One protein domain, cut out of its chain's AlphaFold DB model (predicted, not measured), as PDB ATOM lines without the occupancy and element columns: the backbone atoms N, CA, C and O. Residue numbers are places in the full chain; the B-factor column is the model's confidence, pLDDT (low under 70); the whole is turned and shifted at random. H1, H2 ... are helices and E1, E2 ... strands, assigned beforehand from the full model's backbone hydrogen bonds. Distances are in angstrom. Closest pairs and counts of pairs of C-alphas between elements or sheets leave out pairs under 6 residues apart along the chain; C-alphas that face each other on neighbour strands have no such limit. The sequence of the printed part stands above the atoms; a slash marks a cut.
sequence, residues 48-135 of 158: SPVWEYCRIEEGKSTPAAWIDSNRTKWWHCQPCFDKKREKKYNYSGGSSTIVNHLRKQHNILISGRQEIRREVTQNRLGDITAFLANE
ATOM      1  N   SER A  48     -31.950  -8.494   7.463       79.31
ATOM      2  CA  SER A  48     -31.715  -7.217   8.152       79.31
ATOM      3  C   SER A  48     -32.335  -7.241   9.565       79.31
ATOM      4  O   SER A  48     -33.501  -7.620   9.668       79.31
ATOM      5  N   PRO A  49     -31.645  -6.758  10.619       84.56
ATOM      6  CA  PRO A  49     -32.124  -6.813  12.015       84.56
ATOM      7  C   PRO A  49     -33.446  -6.065  12.237       84.56
ATOM      8  O   PRO A  49     -34.200  -6.335  13.161       84.56
ATOM      9  N   VAL A  50     -33.787  -5.150  11.329       88.38
ATOM     10  CA  VAL A  50     -35.073  -4.442  11.313       88.38
ATOM     11  C   VAL A  50     -36.299  -5.361  11.341       88.38
ATOM     12  O   VAL A  50     -37.349  -4.965  11.840       88.38
ATOM     13  N   TRP A  51     -36.168  -6.576  10.806       88.88
ATOM     14  CA  TRP A  51     -37.259  -7.535  10.697       88.88
ATOM     15  C   TRP A  51     -37.673  -8.133  12.047       88.88
ATOM     16  O   TRP A  51     -38.798  -8.603  12.154       88.88
ATOM     17  N   GLU A  52     -36.831  -8.046  13.079       87.94
ATOM     18  CA  GLU A  52     -37.162  -8.465  14.452       87.94
ATOM     19  C   GLU A  52     -38.298  -7.630  15.060       87.94
ATOM     20  O   GLU A  52     -39.060  -8.104  15.899       87.94
ATOM     21  N   TYR A  53     -38.448  -6.389  14.596       88.69
ATOM     22  CA  TYR A  53     -39.493  -5.463  15.038       88.69
ATOM     23  C   TYR A  53     -40.727  -5.480  14.123       88.69
ATOM     24  O   TYR A  53     -41.684  -4.727  14.338       88.69
ATOM     25  N   CYS A  54     -40.711  -6.325  13.091       89.56
ATOM     26  CA  CYS A  54     -41.849  -6.575  12.222       89.56
ATOM     27  C   CYS A  54     -42.591  -7.825  12.691       89.56
ATOM     28  O   CYS A  54     -41.978  -8.822  13.068       89.56
ATOM     29  N   ARG A  55     -43.922  -7.803  12.610       89.81
ATOM     30  CA  ARG A  55     -44.727  -8.986  12.926       89.81
ATOM     31  C   ARG A  55     -44.489 -10.086  11.890       89.81
ATOM     32  O   ARG A  55     -44.478  -9.831  10.683       89.81
ATOM     33  N   ILE A  56     -44.349 -11.315  12.373       88.38
ATOM     34  CA  ILE A  56     -44.287 -12.513  11.536       88.38
ATOM     35  C   ILE A  56     -45.716 -12.901  11.140       88.38
ATOM     36  O   ILE A  56     -46.634 -12.826  11.955       88.38
ATOM     37  N   GLU A  57     -45.909 -13.267   9.875       85.56
ATOM     38  CA  GLU A  57     -47.198 -13.752   9.375       85.56
ATOM     39  C   GLU A  57     -47.585 -15.054  10.070       85.56
ATOM     40  O   GLU A  57     -46.730 -15.909  10.310       85.56
ATOM     41  N   GLU A  58     -48.866 -15.215  10.389       84.19
ATOM     42  CA  GLU A  58     -49.356 -16.436  11.026       84.19
ATOM     43  C   GLU A  58     -49.062 -17.645  10.122       84.19
ATOM     44  O   GLU A  58     -49.360 -17.643   8.929       84.19
ATOM     45  N   GLY A  59     -48.389 -18.655  10.682       83.25
ATOM     46  CA  GLY A  59     -47.911 -19.827   9.940       83.25
ATOM     47  C   GLY A  59     -46.509 -19.698   9.329       83.25
ATOM     48  O   GLY A  59     -46.007 -20.672   8.770       83.25
ATOM     49  N   LYS A  60     -45.834 -18.547   9.453       85.00
ATOM     50  CA  LYS A  60     -44.430 -18.377   9.037       85.00
ATOM     51  C   LYS A  60     -43.506 -18.365  10.251       85.00
ATOM     52  O   LYS A  60     -43.868 -17.904  11.327       85.00
ATOM     53  N   SER A  61     -42.287 -18.862  10.064       80.75
ATOM     54  CA  SER A  61     -41.223 -18.834  11.079       80.75
ATOM     55  C   SER A  61     -40.206 -17.718  10.847       80.75
ATOM     56  O   SER A  61     -39.426 -17.394  11.738       80.75
ATOM     57  N   THR A  62     -40.195 -17.127   9.649       81.50
ATOM     58  CA  THR A  62     -39.224 -16.101   9.269       81.50
ATOM     59  C   THR A  62     -39.903 -14.747   9.085       81.50
ATOM     60  O   THR A  62     -40.942 -14.661   8.421       81.50
ATOM     61  N   PRO A  63     -39.336 -13.671   9.655       81.94
ATOM     62  CA  PRO A  63     -39.884 -12.340   9.476       81.94
ATOM     63  C   PRO A  63     -39.561 -11.835   8.064       81.94
ATOM     64  O   PRO A  63     -38.405 -11.800   7.635       81.94
ATOM     65  N   ALA A  64     -40.600 -11.450   7.329       85.75
ATOM     66  CA  ALA A  64     -40.509 -10.958   5.961       85.75
ATOM     67  C   ALA A  64     -41.653  -9.980   5.665       85.75
ATOM     68  O   ALA A  64     -42.619  -9.890   6.422       85.75
ATOM     69  N   ALA A  65     -41.559  -9.258   4.545       87.31
ATOM     70  CA  ALA A  65     -42.693  -8.496   4.028       87.31
ATOM     71  C   ALA A  65     -43.801  -9.454   3.578       87.31
ATOM     72  O   ALA A  65     -43.527 -10.438   2.885       87.31
ATOM     73  N   TRP A  66     -45.040  -9.132   3.925       88.44
ATOM     74  CA  TRP A  66     -46.218  -9.866   3.482       88.44
ATOM     75  C   TRP A  66     -46.605  -9.354   2.094       88.44
ATOM     76  O   TRP A  66     -46.285  -8.219   1.728       88.44
ATOM     77  N   ILE A  67     -47.246 -10.198   1.289       88.69
ATOM     78  CA  ILE A  67     -47.624  -9.872  -0.089       88.69
ATOM     79  C   ILE A  67     -49.146  -9.917  -0.173       88.69
ATOM     80  O   ILE A  67     -49.746 -10.948   0.104       88.69
ATOM     81  N   ASP A  68     -49.759  -8.788  -0.527       87.94
ATOM     82  CA  ASP A  68     -51.203  -8.708  -0.776       87.94
ATOM     83  C   ASP A  68     -51.569  -9.366  -2.122       87.94
ATOM     84  O   ASP A  68     -50.704  -9.562  -2.981       87.94
ATOM     85  N   SER A  69     -52.856  -9.633  -2.358       89.06
ATOM     86  CA  SER A  69     -53.369 -10.177  -3.632       89.06
ATOM     87  C   SER A  69     -52.959  -9.328  -4.846       89.06
ATOM     88  O   SER A  69     -52.631  -9.852  -5.910       89.06
ATOM     89  N   ASN A  70     -52.839  -8.015  -4.644       89.94
ATOM     90  CA  ASN A  70     -52.356  -7.040  -5.626       89.94
ATOM     91  C   ASN A  70     -50.821  -7.030  -5.793       89.94
ATOM     92  O   ASN A  70     -50.260  -6.061  -6.303       89.94
ATOM     93  N   ARG A  71     -50.106  -8.048  -5.292       86.50
ATOM     94  CA  ARG A  71     -48.630  -8.159  -5.252       86.50
ATOM     95  C   ARG A  71     -47.910  -7.014  -4.533       86.50
ATOM     96  O   ARG A  71     -46.688  -6.884  -4.621       86.50
ATOM     97  N   THR A  72     -48.646  -6.189  -3.794       88.69
ATOM     98  CA  THR A  72     -48.067  -5.100  -3.010       88.69
ATOM     99  C   THR A  72     -47.456  -5.676  -1.745       88.69
ATOM    100  O   THR A  72     -48.099  -6.450  -1.037       88.69
ATOM    101  N   LYS A  73     -46.208  -5.302  -1.458       89.88
ATOM    102  CA  LYS A  73     -45.513  -5.717  -0.239       89.88
ATOM    103  C   LYS A  73     -45.889  -4.798   0.914       89.88
ATOM    104  O   LYS A  73     -45.857  -3.578   0.768       89.88
ATOM    105  N   TRP A  74     -46.191  -5.369   2.066       90.81
ATOM    106  CA  TRP A  74     -46.547  -4.620   3.262       90.81
ATOM    107  C   TRP A  74     -46.006  -5.299   4.519       90.81
ATOM    108  O   TRP A  74     -45.495  -6.415   4.480       90.81
ATOM    109  N   TRP A  75     -46.036  -4.578   5.632       90.62
ATOM    110  CA  TRP A  75     -45.532  -5.051   6.915       90.62
ATOM    111  C   TRP A  75     -46.368  -4.477   8.061       90.62
ATOM    112  O   TRP A  75     -47.004  -3.425   7.930       90.62
ATOM    113  N   HIS A  76     -46.343  -5.168   9.198       91.44
ATOM    114  CA  HIS A  76     -46.883  -4.674  10.459       91.44
ATOM    115  C   HIS A  76     -45.749  -4.383  11.431       91.44
ATOM    116  O   HIS A  76     -44.835  -5.190  11.603       91.44
ATOM    117  N   CYS A  77     -45.841  -3.237  12.097       91.56
ATOM    118  CA  CYS A  77     -44.962  -2.897  13.201       91.56
ATOM    119  C   CYS A  77     -45.418  -3.657  14.453       91.56
ATOM    120  O   CYS A  77     -46.542  -3.447  14.914       91.56
ATOM    121  N   GLN A  78     -44.552  -4.514  15.000       91.00
ATOM    122  CA  GLN A  78     -44.866  -5.332  16.173       91.00
ATOM    123  C   GLN A  78     -45.219  -4.452  17.396       91.00
ATOM    124  O   GLN A  78     -46.301  -4.636  17.947       91.00
ATOM    125  N   PRO A  79     -44.439  -3.406  17.749       90.75
ATOM    126  CA  PRO A  79     -44.812  -2.470  18.820       90.75
ATOM    127  C   PRO A  79     -46.099  -1.659  18.588       90.75
ATOM    128  O   PRO A  79     -46.708  -1.167  19.539       90.75
ATOM    129  N   CYS A  80     -46.515  -1.451  17.334       89.75
ATOM    130  CA  CYS A  80     -47.789  -0.789  17.040       89.75
ATOM    131  C   CYS A  80     -48.978  -1.737  17.150       89.75
ATOM    132  O   CYS A  80     -50.103  -1.251  17.269       89.75
ATOM    133  N   PHE A  81     -48.754  -3.047  17.052       85.75
ATOM    134  CA  PHE A  81     -49.820  -4.011  16.830       85.75
ATOM    135  C   PHE A  81     -50.862  -3.964  17.947       85.75
ATOM    136  O   PHE A  81     -52.045  -3.845  17.651       85.75
ATOM    137  N   ASP A  82     -50.441  -3.907  19.212       82.31
ATOM    138  CA  ASP A  82     -51.363  -3.870  20.356       82.31
ATOM    139  C   ASP A  82     -52.342  -2.694  20.310       82.31
ATOM    140  O   ASP A  82     -53.498  -2.827  20.700       82.31
ATOM    141  N   LYS A  83     -51.898  -1.548  19.783       85.38
ATOM    142  CA  LYS A  83     -52.698  -0.317  19.709       85.38
ATOM    143  C   LYS A  83     -53.403  -0.138  18.365       85.38
ATOM    144  O   LYS A  83     -54.375   0.603  18.280       85.38
ATOM    145  N   LYS A  84     -52.865  -0.721  17.291       84.75
ATOM    146  CA  LYS A  84     -53.257  -0.464  15.895       84.75
ATOM    147  C   LYS A  84     -53.158  -1.742  15.058       84.75
ATOM    148  O   LYS A  84     -52.426  -1.776  14.068       84.75
ATOM    149  N   ARG A  85     -53.906  -2.779  15.446       81.81
ATOM    150  CA  ARG A  85     -53.880  -4.114  14.809       81.81
ATOM    151  C   ARG A  85     -54.141  -4.080  13.305       81.81
ATOM    152  O   ARG A  85     -53.480  -4.779  12.550       81.81
ATOM    153  N   GLU A  86     -55.055  -3.223  12.867       82.31
ATOM    154  CA  GLU A  86     -55.468  -3.114  11.461       82.31
ATOM    155  C   GLU A  86     -54.480  -2.317  10.596       82.31
ATOM    156  O   GLU A  86     -54.553  -2.325   9.365       82.31
ATOM    157  N   LYS A  87     -53.533  -1.599  11.214       87.50
ATOM    158  CA  LYS A  87     -52.662  -0.686  10.479       87.50
ATOM    159  C   LYS A  87     -51.552  -1.447   9.764       87.50
ATOM    160  O   LYS A  87     -50.548  -1.825  10.370       87.50
ATOM    161  N   LYS A  88     -51.710  -1.602   8.451       89.44
ATOM    162  CA  LYS A  88     -50.669  -2.090   7.539       89.44
ATOM    163  C   LYS A  88     -49.845  -0.941   6.961       89.44
ATOM    164  O   LYS A  88     -50.371   0.127   6.645       89.44
ATOM    165  N   TYR A  89     -48.543  -1.163   6.820       88.62
ATOM    166  CA  TYR A  89     -47.605  -0.205   6.239       88.62
ATOM    167  C   TYR A  89     -47.091  -0.739   4.903       88.62
ATOM    168  O   TYR A  89     -46.683  -1.894   4.811       88.62
ATOM    169  N   ASN A  90     -47.087   0.095   3.862       89.31
ATOM    170  CA  ASN A  90     -46.529  -0.284   2.565       89.31
ATOM    171  C   ASN A  90     -44.998  -0.417   2.669       89.31
ATOM    172  O   ASN A  90     -44.326   0.417   3.281       89.31
ATOM    173  N   TYR A  91     -44.443  -1.459   2.058       84.94
ATOM    174  CA  TYR A  91     -43.005  -1.682   1.937       84.94
ATOM    175  C   TYR A  91     -42.421  -0.978   0.692       84.94
ATOM    176  O   TYR A  91     -41.581  -1.511  -0.032       84.94
ATOM    177  N   SER A  92     -42.860   0.251   0.424       78.94
ATOM    178  CA  SER A  92     -42.330   1.116  -0.632       78.94
ATOM    179  C   SER A  92     -41.137   1.903  -0.080       78.94
ATOM    180  O   SER A  92     -41.324   2.896   0.619       78.94
ATOM    181  N   GLY A  93     -39.907   1.444  -0.329       77.94
ATOM    182  CA  GLY A  93     -38.680   2.115   0.144       77.94
ATOM    183  C   GLY A  93     -37.737   1.253   0.993       77.94
ATOM    184  O   GLY A  93     -36.778   1.769   1.566       77.94
ATOM    185  N   GLY A  94     -37.982  -0.058   1.065       84.81
ATOM    186  CA  GLY A  94     -37.067  -1.008   1.698       84.81
ATOM    187  C   GLY A  94     -37.035  -0.920   3.228       84.81
ATOM    188  O   GLY A  94     -37.967  -0.440   3.865       84.81
ATOM    189  N   SER A  95     -35.940  -1.383   3.833       85.31
ATOM    190  CA  SER A  95     -35.766  -1.407   5.293       85.31
ATOM    191  C   SER A  95     -35.674  -0.015   5.928       85.31
ATOM    192  O   SER A  95     -35.986   0.140   7.107       85.31
ATOM    193  N   SER A  96     -35.293   1.011   5.164       86.94
ATOM    194  CA  SER A  96     -35.155   2.391   5.643       86.94
ATOM    195  C   SER A  96     -36.471   2.972   6.162       86.94
ATOM    196  O   SER A  96     -36.472   3.705   7.152       86.94
ATOM    197  N   THR A  97     -37.600   2.636   5.529       90.19
ATOM    198  CA  THR A  97     -38.922   3.107   5.970       90.19
ATOM    199  C   THR A  97     -39.323   2.476   7.297       90.19
ATOM    200  O   THR A  97     -39.857   3.173   8.161       90.19
ATOM    201  N   ILE A  98     -38.981   1.201   7.498       90.44
ATOM    202  CA  ILE A  98     -39.202   0.500   8.761       90.44
ATOM    203  C   ILE A  98     -38.338   1.126   9.865       90.44
ATOM    204  O   ILE A  98     -38.870   1.526  10.898       90.44
ATOM    205  N   VAL A  99     -37.032   1.314   9.630       90.00
ATOM    206  CA  VAL A  99     -36.125   1.956  10.605       90.00
ATOM    207  C   VAL A  99     -36.612   3.358  10.980       90.00
ATOM    208  O   VAL A  99     -36.624   3.722  12.153       90.00
ATOM    209  N   ASN A 100     -37.044   4.153   9.999       91.31
ATOM    210  CA  ASN A 100     -37.555   5.500  10.242       91.31
ATOM    211  C   ASN A 100     -38.838   5.492  11.087       91.31
ATOM    212  O   ASN A 100     -38.976   6.305  12.000       91.31
ATOM    213  N   HIS A 101     -39.765   4.570  10.810       92.25
ATOM    214  CA  HIS A 101     -40.965   4.400  11.623       92.25
ATOM    215  C   HIS A 101     -40.614   4.024  13.067       92.25
ATOM    216  O   HIS A 101     -41.084   4.682  13.994       92.25
ATOM    217  N   LEU A 102     -39.754   3.020  13.258       91.50
ATOM    218  CA  LEU A 102     -39.334   2.543  14.577       91.50
ATOM    219  C   LEU A 102     -38.650   3.643  15.394       91.50
ATOM    220  O   LEU A 102     -38.990   3.848  16.559       91.50
ATOM    221  N   ARG A 103     -37.778   4.432  14.758       92.56
ATOM    222  CA  ARG A 103     -37.137   5.586  15.395       92.56
ATOM    223  C   ARG A 103     -38.156   6.647  15.812       92.56
ATOM    224  O   ARG A 103     -38.108   7.115  16.938       92.56
ATOM    225  N   LYS A 104     -39.080   7.031  14.924       93.69
ATOM    226  CA  LYS A 104     -40.022   8.137  15.179       93.69
ATOM    227  C   LYS A 104     -41.166   7.781  16.123       93.69
ATOM    228  O   LYS A 104     -41.681   8.664  16.794       93.69
ATOM    229  N   GLN A 105     -41.647   6.542  16.088       93.25
ATOM    230  CA  GLN A 105     -42.853   6.135  16.818       93.25
ATOM    231  C   GLN A 105     -42.538   5.383  18.108       93.25
ATOM    232  O   GLN A 105     -43.342   5.414  19.035       93.25
ATOM    233  N   HIS A 106     -41.380   4.726  18.170       91.75
ATOM    234  CA  HIS A 106     -41.006   3.878  19.298       91.75
ATOM    235  C   HIS A 106     -39.655   4.250  19.913       91.75
ATOM    236  O   HIS A 106     -39.265   3.628  20.892       91.75
ATOM    237  N   ASN A 107     -38.944   5.249  19.370       90.12
ATOM    238  CA  ASN A 107     -37.576   5.600  19.773       90.12
ATOM    239  C   ASN A 107     -36.605   4.404  19.730       90.12
ATOM    240  O   ASN A 107     -35.605   4.380  20.440       90.12
ATOM    241  N   ILE A 108     -36.884   3.414  18.875       89.88
ATOM    242  CA  ILE A 108     -36.038   2.230  18.709       89.88
ATOM    243  C   ILE A 108     -34.941   2.564  17.698       89.88
ATOM    244  O   ILE A 108     -35.212   2.882  16.533       89.88
ATOM    245  N   LEU A 109     -33.693   2.490  18.150       87.31
ATOM    246  CA  LEU A 109     -32.501   2.658  17.328       87.31
ATOM    247  C   LEU A 109     -31.976   1.279  16.942       87.31
ATOM    248  O   LEU A 109     -31.537   0.512  17.790       87.31
ATOM    249  N   ILE A 110     -32.032   0.961  15.651       83.75
ATOM    250  CA  ILE A 110     -31.441  -0.270  15.128       83.75
ATOM    251  C   ILE A 110     -30.009   0.038  14.723       83.75
ATOM    252  O   ILE A 110     -29.789   0.835  13.802       83.75
ATOM    253  N   SER A 111     -29.061  -0.627  15.376       73.81
ATOM    254  CA  SER A 111     -27.646  -0.546  15.043       73.81
ATOM    255  C   SER A 111     -27.419  -1.016  13.615       73.81
ATOM    256  O   SER A 111     -27.485  -2.196  13.270       73.81
ATOM    257  N   GLY A 112     -27.224  -0.042  12.731       68.06
ATOM    258  CA  GLY A 112     -26.969  -0.302  11.326       68.06
ATOM    259  C   GLY A 112     -25.573  -0.881  11.117       68.06
ATOM    260  O   GLY A 112     -24.702  -0.822  11.981       68.06
ATOM    261  N   ARG A 113     -25.302  -1.331   9.889       62.22
ATOM    262  CA  ARG A 113     -23.975  -1.810   9.453       62.22
ATOM    263  C   ARG A 113     -22.826  -0.837   9.774       62.22
ATOM    264  O   ARG A 113     -21.680  -1.261   9.868       62.22
ATOM    265  N   GLN A 114     -23.125   0.457   9.902       59.94
ATOM    266  CA  GLN A 114     -22.154   1.495  10.255       59.94
ATOM    267  C   GLN A 114     -21.823   1.532  11.751       59.94
ATOM    268  O   GLN A 114     -20.690   1.839  12.101       59.94
ATOM    269  N   GLU A 115     -22.769   1.194  12.625       62.34
ATOM    270  CA  GLU A 115     -22.535   1.154  14.071       62.34
ATOM    271  C   GLU A 115     -21.653  -0.040  14.440       62.34
ATOM    272  O   GLU A 115     -20.641   0.140  15.103       62.34
ATOM    273  N   ILE A 116     -21.908  -1.205  13.834       63.75
ATOM    274  CA  ILE A 116     -21.040  -2.391  13.957       63.75
ATOM    275  C   ILE A 116     -19.608  -2.081  13.486       63.75
ATOM    276  O   ILE A 116     -18.630  -2.514  14.085       63.75
ATOM    277  N   ARG A 117     -19.449  -1.309  12.399       63.50
ATOM    278  CA  ARG A 117     -18.117  -0.884  11.931       63.50
ATOM    279  C   ARG A 117     -17.418   0.019  12.942       63.50
ATOM    280  O   ARG A 117     -16.225  -0.154  13.160       63.50
ATOM    281  N   ARG A 118     -18.148   0.963  13.543       72.00
ATOM    282  CA  ARG A 118     -17.608   1.851  14.578       72.00
ATOM    283  C   ARG A 118     -17.184   1.068  15.813       72.00
ATOM    284  O   ARG A 118     -16.088   1.310  16.297       72.00
ATOM    285  N   GLU A 119     -17.989   0.110  16.256       71.75
ATOM    286  CA  GLU A 119     -17.677  -0.756  17.394       71.75
ATOM    287  C   GLU A 119     -16.403  -1.578  17.152       71.75
ATOM    288  O   GLU A 119     -15.496  -1.574  17.980       71.75
ATOM    289  N   VAL A 120     -16.251  -2.183  15.968       75.50
ATOM    290  CA  VAL A 120     -15.024  -2.919  15.605       75.50
ATOM    291  C   VAL A 120     -13.793  -2.008  15.593       75.50
ATOM    292  O   VAL A 120     -12.723  -2.408  16.055       75.50
ATOM    293  N   THR A 121     -13.916  -0.786  15.068       75.88
ATOM    294  CA  THR A 121     -12.817   0.188  15.103       75.88
ATOM    295  C   THR A 121     -12.508   0.630  16.531       75.88
ATOM    296  O   THR A 121     -11.336   0.698  16.887       75.88
ATOM    297  N   GLN A 122     -13.520   0.896  17.361       78.44
ATOM    298  CA  GLN A 122     -13.321   1.302  18.751       78.44
ATOM    299  C   GLN A 122     -12.688   0.197  19.596       78.44
ATOM    300  O   GLN A 122     -11.740   0.493  20.318       78.44
ATOM    301  N   ASN A 123     -13.105  -1.064  19.440       83.00
ATOM    302  CA  ASN A 123     -12.444  -2.194  20.098       83.00
ATOM    303  C   ASN A 123     -10.971  -2.285  19.699       83.00
ATOM    304  O   ASN A 123     -10.108  -2.321  20.569       83.00
ATOM    305  N   ARG A 124     -10.661  -2.212  18.395       85.38
ATOM    306  CA  ARG A 124      -9.263  -2.219  17.929       85.38
ATOM    307  C   ARG A 124      -8.439  -1.074  18.520       85.38
ATOM    308  O   ARG A 124      -7.286  -1.281  18.879       85.38
ATOM    309  N   LEU A 125      -9.000   0.133  18.602       88.12
ATOM    310  CA  LEU A 125      -8.310   1.281  19.199       88.12
ATOM    311  C   LEU A 125      -8.100   1.102  20.711       88.12
ATOM    312  O   LEU A 125      -7.046   1.481  21.227       88.12
ATOM    313  N   GLY A 126      -9.072   0.506  21.405       87.62
ATOM    314  CA  GLY A 126      -8.964   0.135  22.813       87.62
ATOM    315  C   GLY A 126      -7.849  -0.881  23.057       87.62
ATOM    316  O   GLY A 126      -7.001  -0.648  23.916       87.62
ATOM    317  N   ASP A 127      -7.780  -1.934  22.239       84.56
ATOM    318  CA  ASP A 127      -6.741  -2.968  22.318       84.56
ATOM    319  C   ASP A 127      -5.333  -2.386  22.114       84.56
ATOM    320  O   ASP A 127      -4.408  -2.698  22.865       84.56
ATOM    321  N   ILE A 128      -5.164  -1.485  21.135       87.25
ATOM    322  CA  ILE A 128      -3.881  -0.807  20.880       87.25
ATOM    323  C   ILE A 128      -3.490   0.076  22.069       87.25
ATOM    324  O   ILE A 128      -2.335   0.086  22.492       87.25
ATOM    325  N   THR A 129      -4.455   0.808  22.627       86.69
ATOM    326  CA  THR A 129      -4.218   1.691  23.774       86.69
ATOM    327  C   THR A 129      -3.833   0.884  25.015       86.69
ATOM    328  O   THR A 129      -2.896   1.256  25.720       86.69
ATOM    329  N   ALA A 130      -4.494  -0.251  25.254       84.44
ATOM    330  CA  ALA A 130      -4.150  -1.173  26.331       84.44
ATOM    331  C   ALA A 130      -2.743  -1.767  26.148       84.44
ATOM    332  O   ALA A 130      -1.974  -1.822  27.108       84.44
ATOM    333  N   PHE A 131      -2.375  -2.148  24.921       84.62
ATOM    334  CA  PHE A 131      -1.037  -2.648  24.604       84.62
ATOM    335  C   PHE A 131       0.056  -1.608  24.900       84.62
ATOM    336  O   PHE A 131       1.009  -1.905  25.621       84.62
ATOM    337  N   LEU A 132      -0.110  -0.370  24.420       85.00
ATOM    338  CA  LEU A 132       0.846   0.720  24.656       85.00
ATOM    339  C   LEU A 132       0.951   1.093  26.143       85.00
ATOM    340  O   LEU A 132       2.048   1.315  26.663       85.00
ATOM    341  N   ALA A 133      -0.176   1.125  26.861       81.19
ATOM    342  CA  ALA A 133      -0.179   1.364  28.302       81.19
ATOM    343  C   ALA A 133       0.590   0.266  29.058       81.19
ATOM    344  O   ALA A 133       1.362   0.564  29.973       81.19
ATOM    345  N   ASN A 134       0.440  -0.994  28.639       74.81
ATOM    346  CA  ASN A 134       1.148  -2.117  29.243       74.81
ATOM    347  C   ASN A 134       2.662  -2.080  28.944       74.81
ATOM    348  O   ASN A 134       3.463  -2.291  29.853       74.81
ATOM    349  N   GLU A 135       3.090  -1.725  27.725       61.19
ATOM    350  CA  GLU A 135       4.517  -1.494  27.415       61.19
ATOM    351  C   GLU A 135       5.135  -0.364  28.253       61.19
ATOM    352  O   GLU A 135       6.279  -0.458  28.712       61.19
TER     353      GLU A 135
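Overview. This is residues 48 to 135 of the 158 residues of an uncharacterized protein of Fusarium oxysporum f. sp. lycopersici (UniProt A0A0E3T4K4). Picture a small compact head with one long helix, H4, sticking out of it as a straight arm, residues 114 to 135 standing free. The head is largely loops, gathered with the helix H3 and the short helices H1 and H2; in it the short strand E1 sits between two short stretches that pair with it, residues 66 to 67 and 89 to 90. The printed part has 88 residues, with four named helices and one named strand in the order H1, E1, H2, H3, H4, and its class is mostly helix. The whole is extended, with a radius of gyration of the C-alphas of 18.6 A and spans of 66 by 24 by 24 A; the arm makes the length.

Arrangement. Start at H4, residues 113 to 135, which touches no helix and is apart from H3, residues 95 to 106, the helix before it. Look next at H1, residues 49 to 53: it only just touches H3, with 3 pairs of C-alphas within 8 A, and H3 touches it with residues 95 to 99 alone. Their closest C-alphas are those of Val 50 and Val 99, 6.5 A apart. H2, residues 78 to 81, is close to H1 but not clearly touching, the closest C-alphas being those of Tyr 53 and Gln 78 at 5.5 A. H2 is also close to H3 but not clearly touching, with the C-alphas of Pro 79 and His 106 closest at 7.4 A. E1, residues 73 to 75, pairs with no named strand, but residues 66 to 67 pair antiparallel with its residues 73 to 74, and residues 89 to 90 with its residues 74 to 75. E1 is apart from H1, H2, H3 and H4. In H3 and H4 every O i to N i+4 pair is within hydrogen-bond range; in H1 it is 0 of 1, with 2 of 2 O i to N i+3 pairs within range, and H2 is too short for an O i to N i+4 pair.

Along the chain. Find C-alpha 113 at (-23.975, -1.810, 9.453); from there H4 runs 33.7 A to C-alpha 135 at (4.517, -1.494, 27.415). H3 begins at C-alpha 95, (-35.766, -1.407, 5.293), and is 15.9 A long. H1 measures 8.1 A, E1 7.2 A and H2 5.2 A.

Size, cuts and confidence. The C-alphas farthest apart are those of Ser 69 and Glu 135, at 66.3 A. Without residues 114 to 135 the body spans 32 by 27 by 22 A. The links from H1 to E1, 19 residues, and from H2 to H3, 13 residues, are long. The printed part has no cut. Mean pLDDT of the printed part is 84.2; look for values under 70 at residues 112 to 117 and 135 of this model.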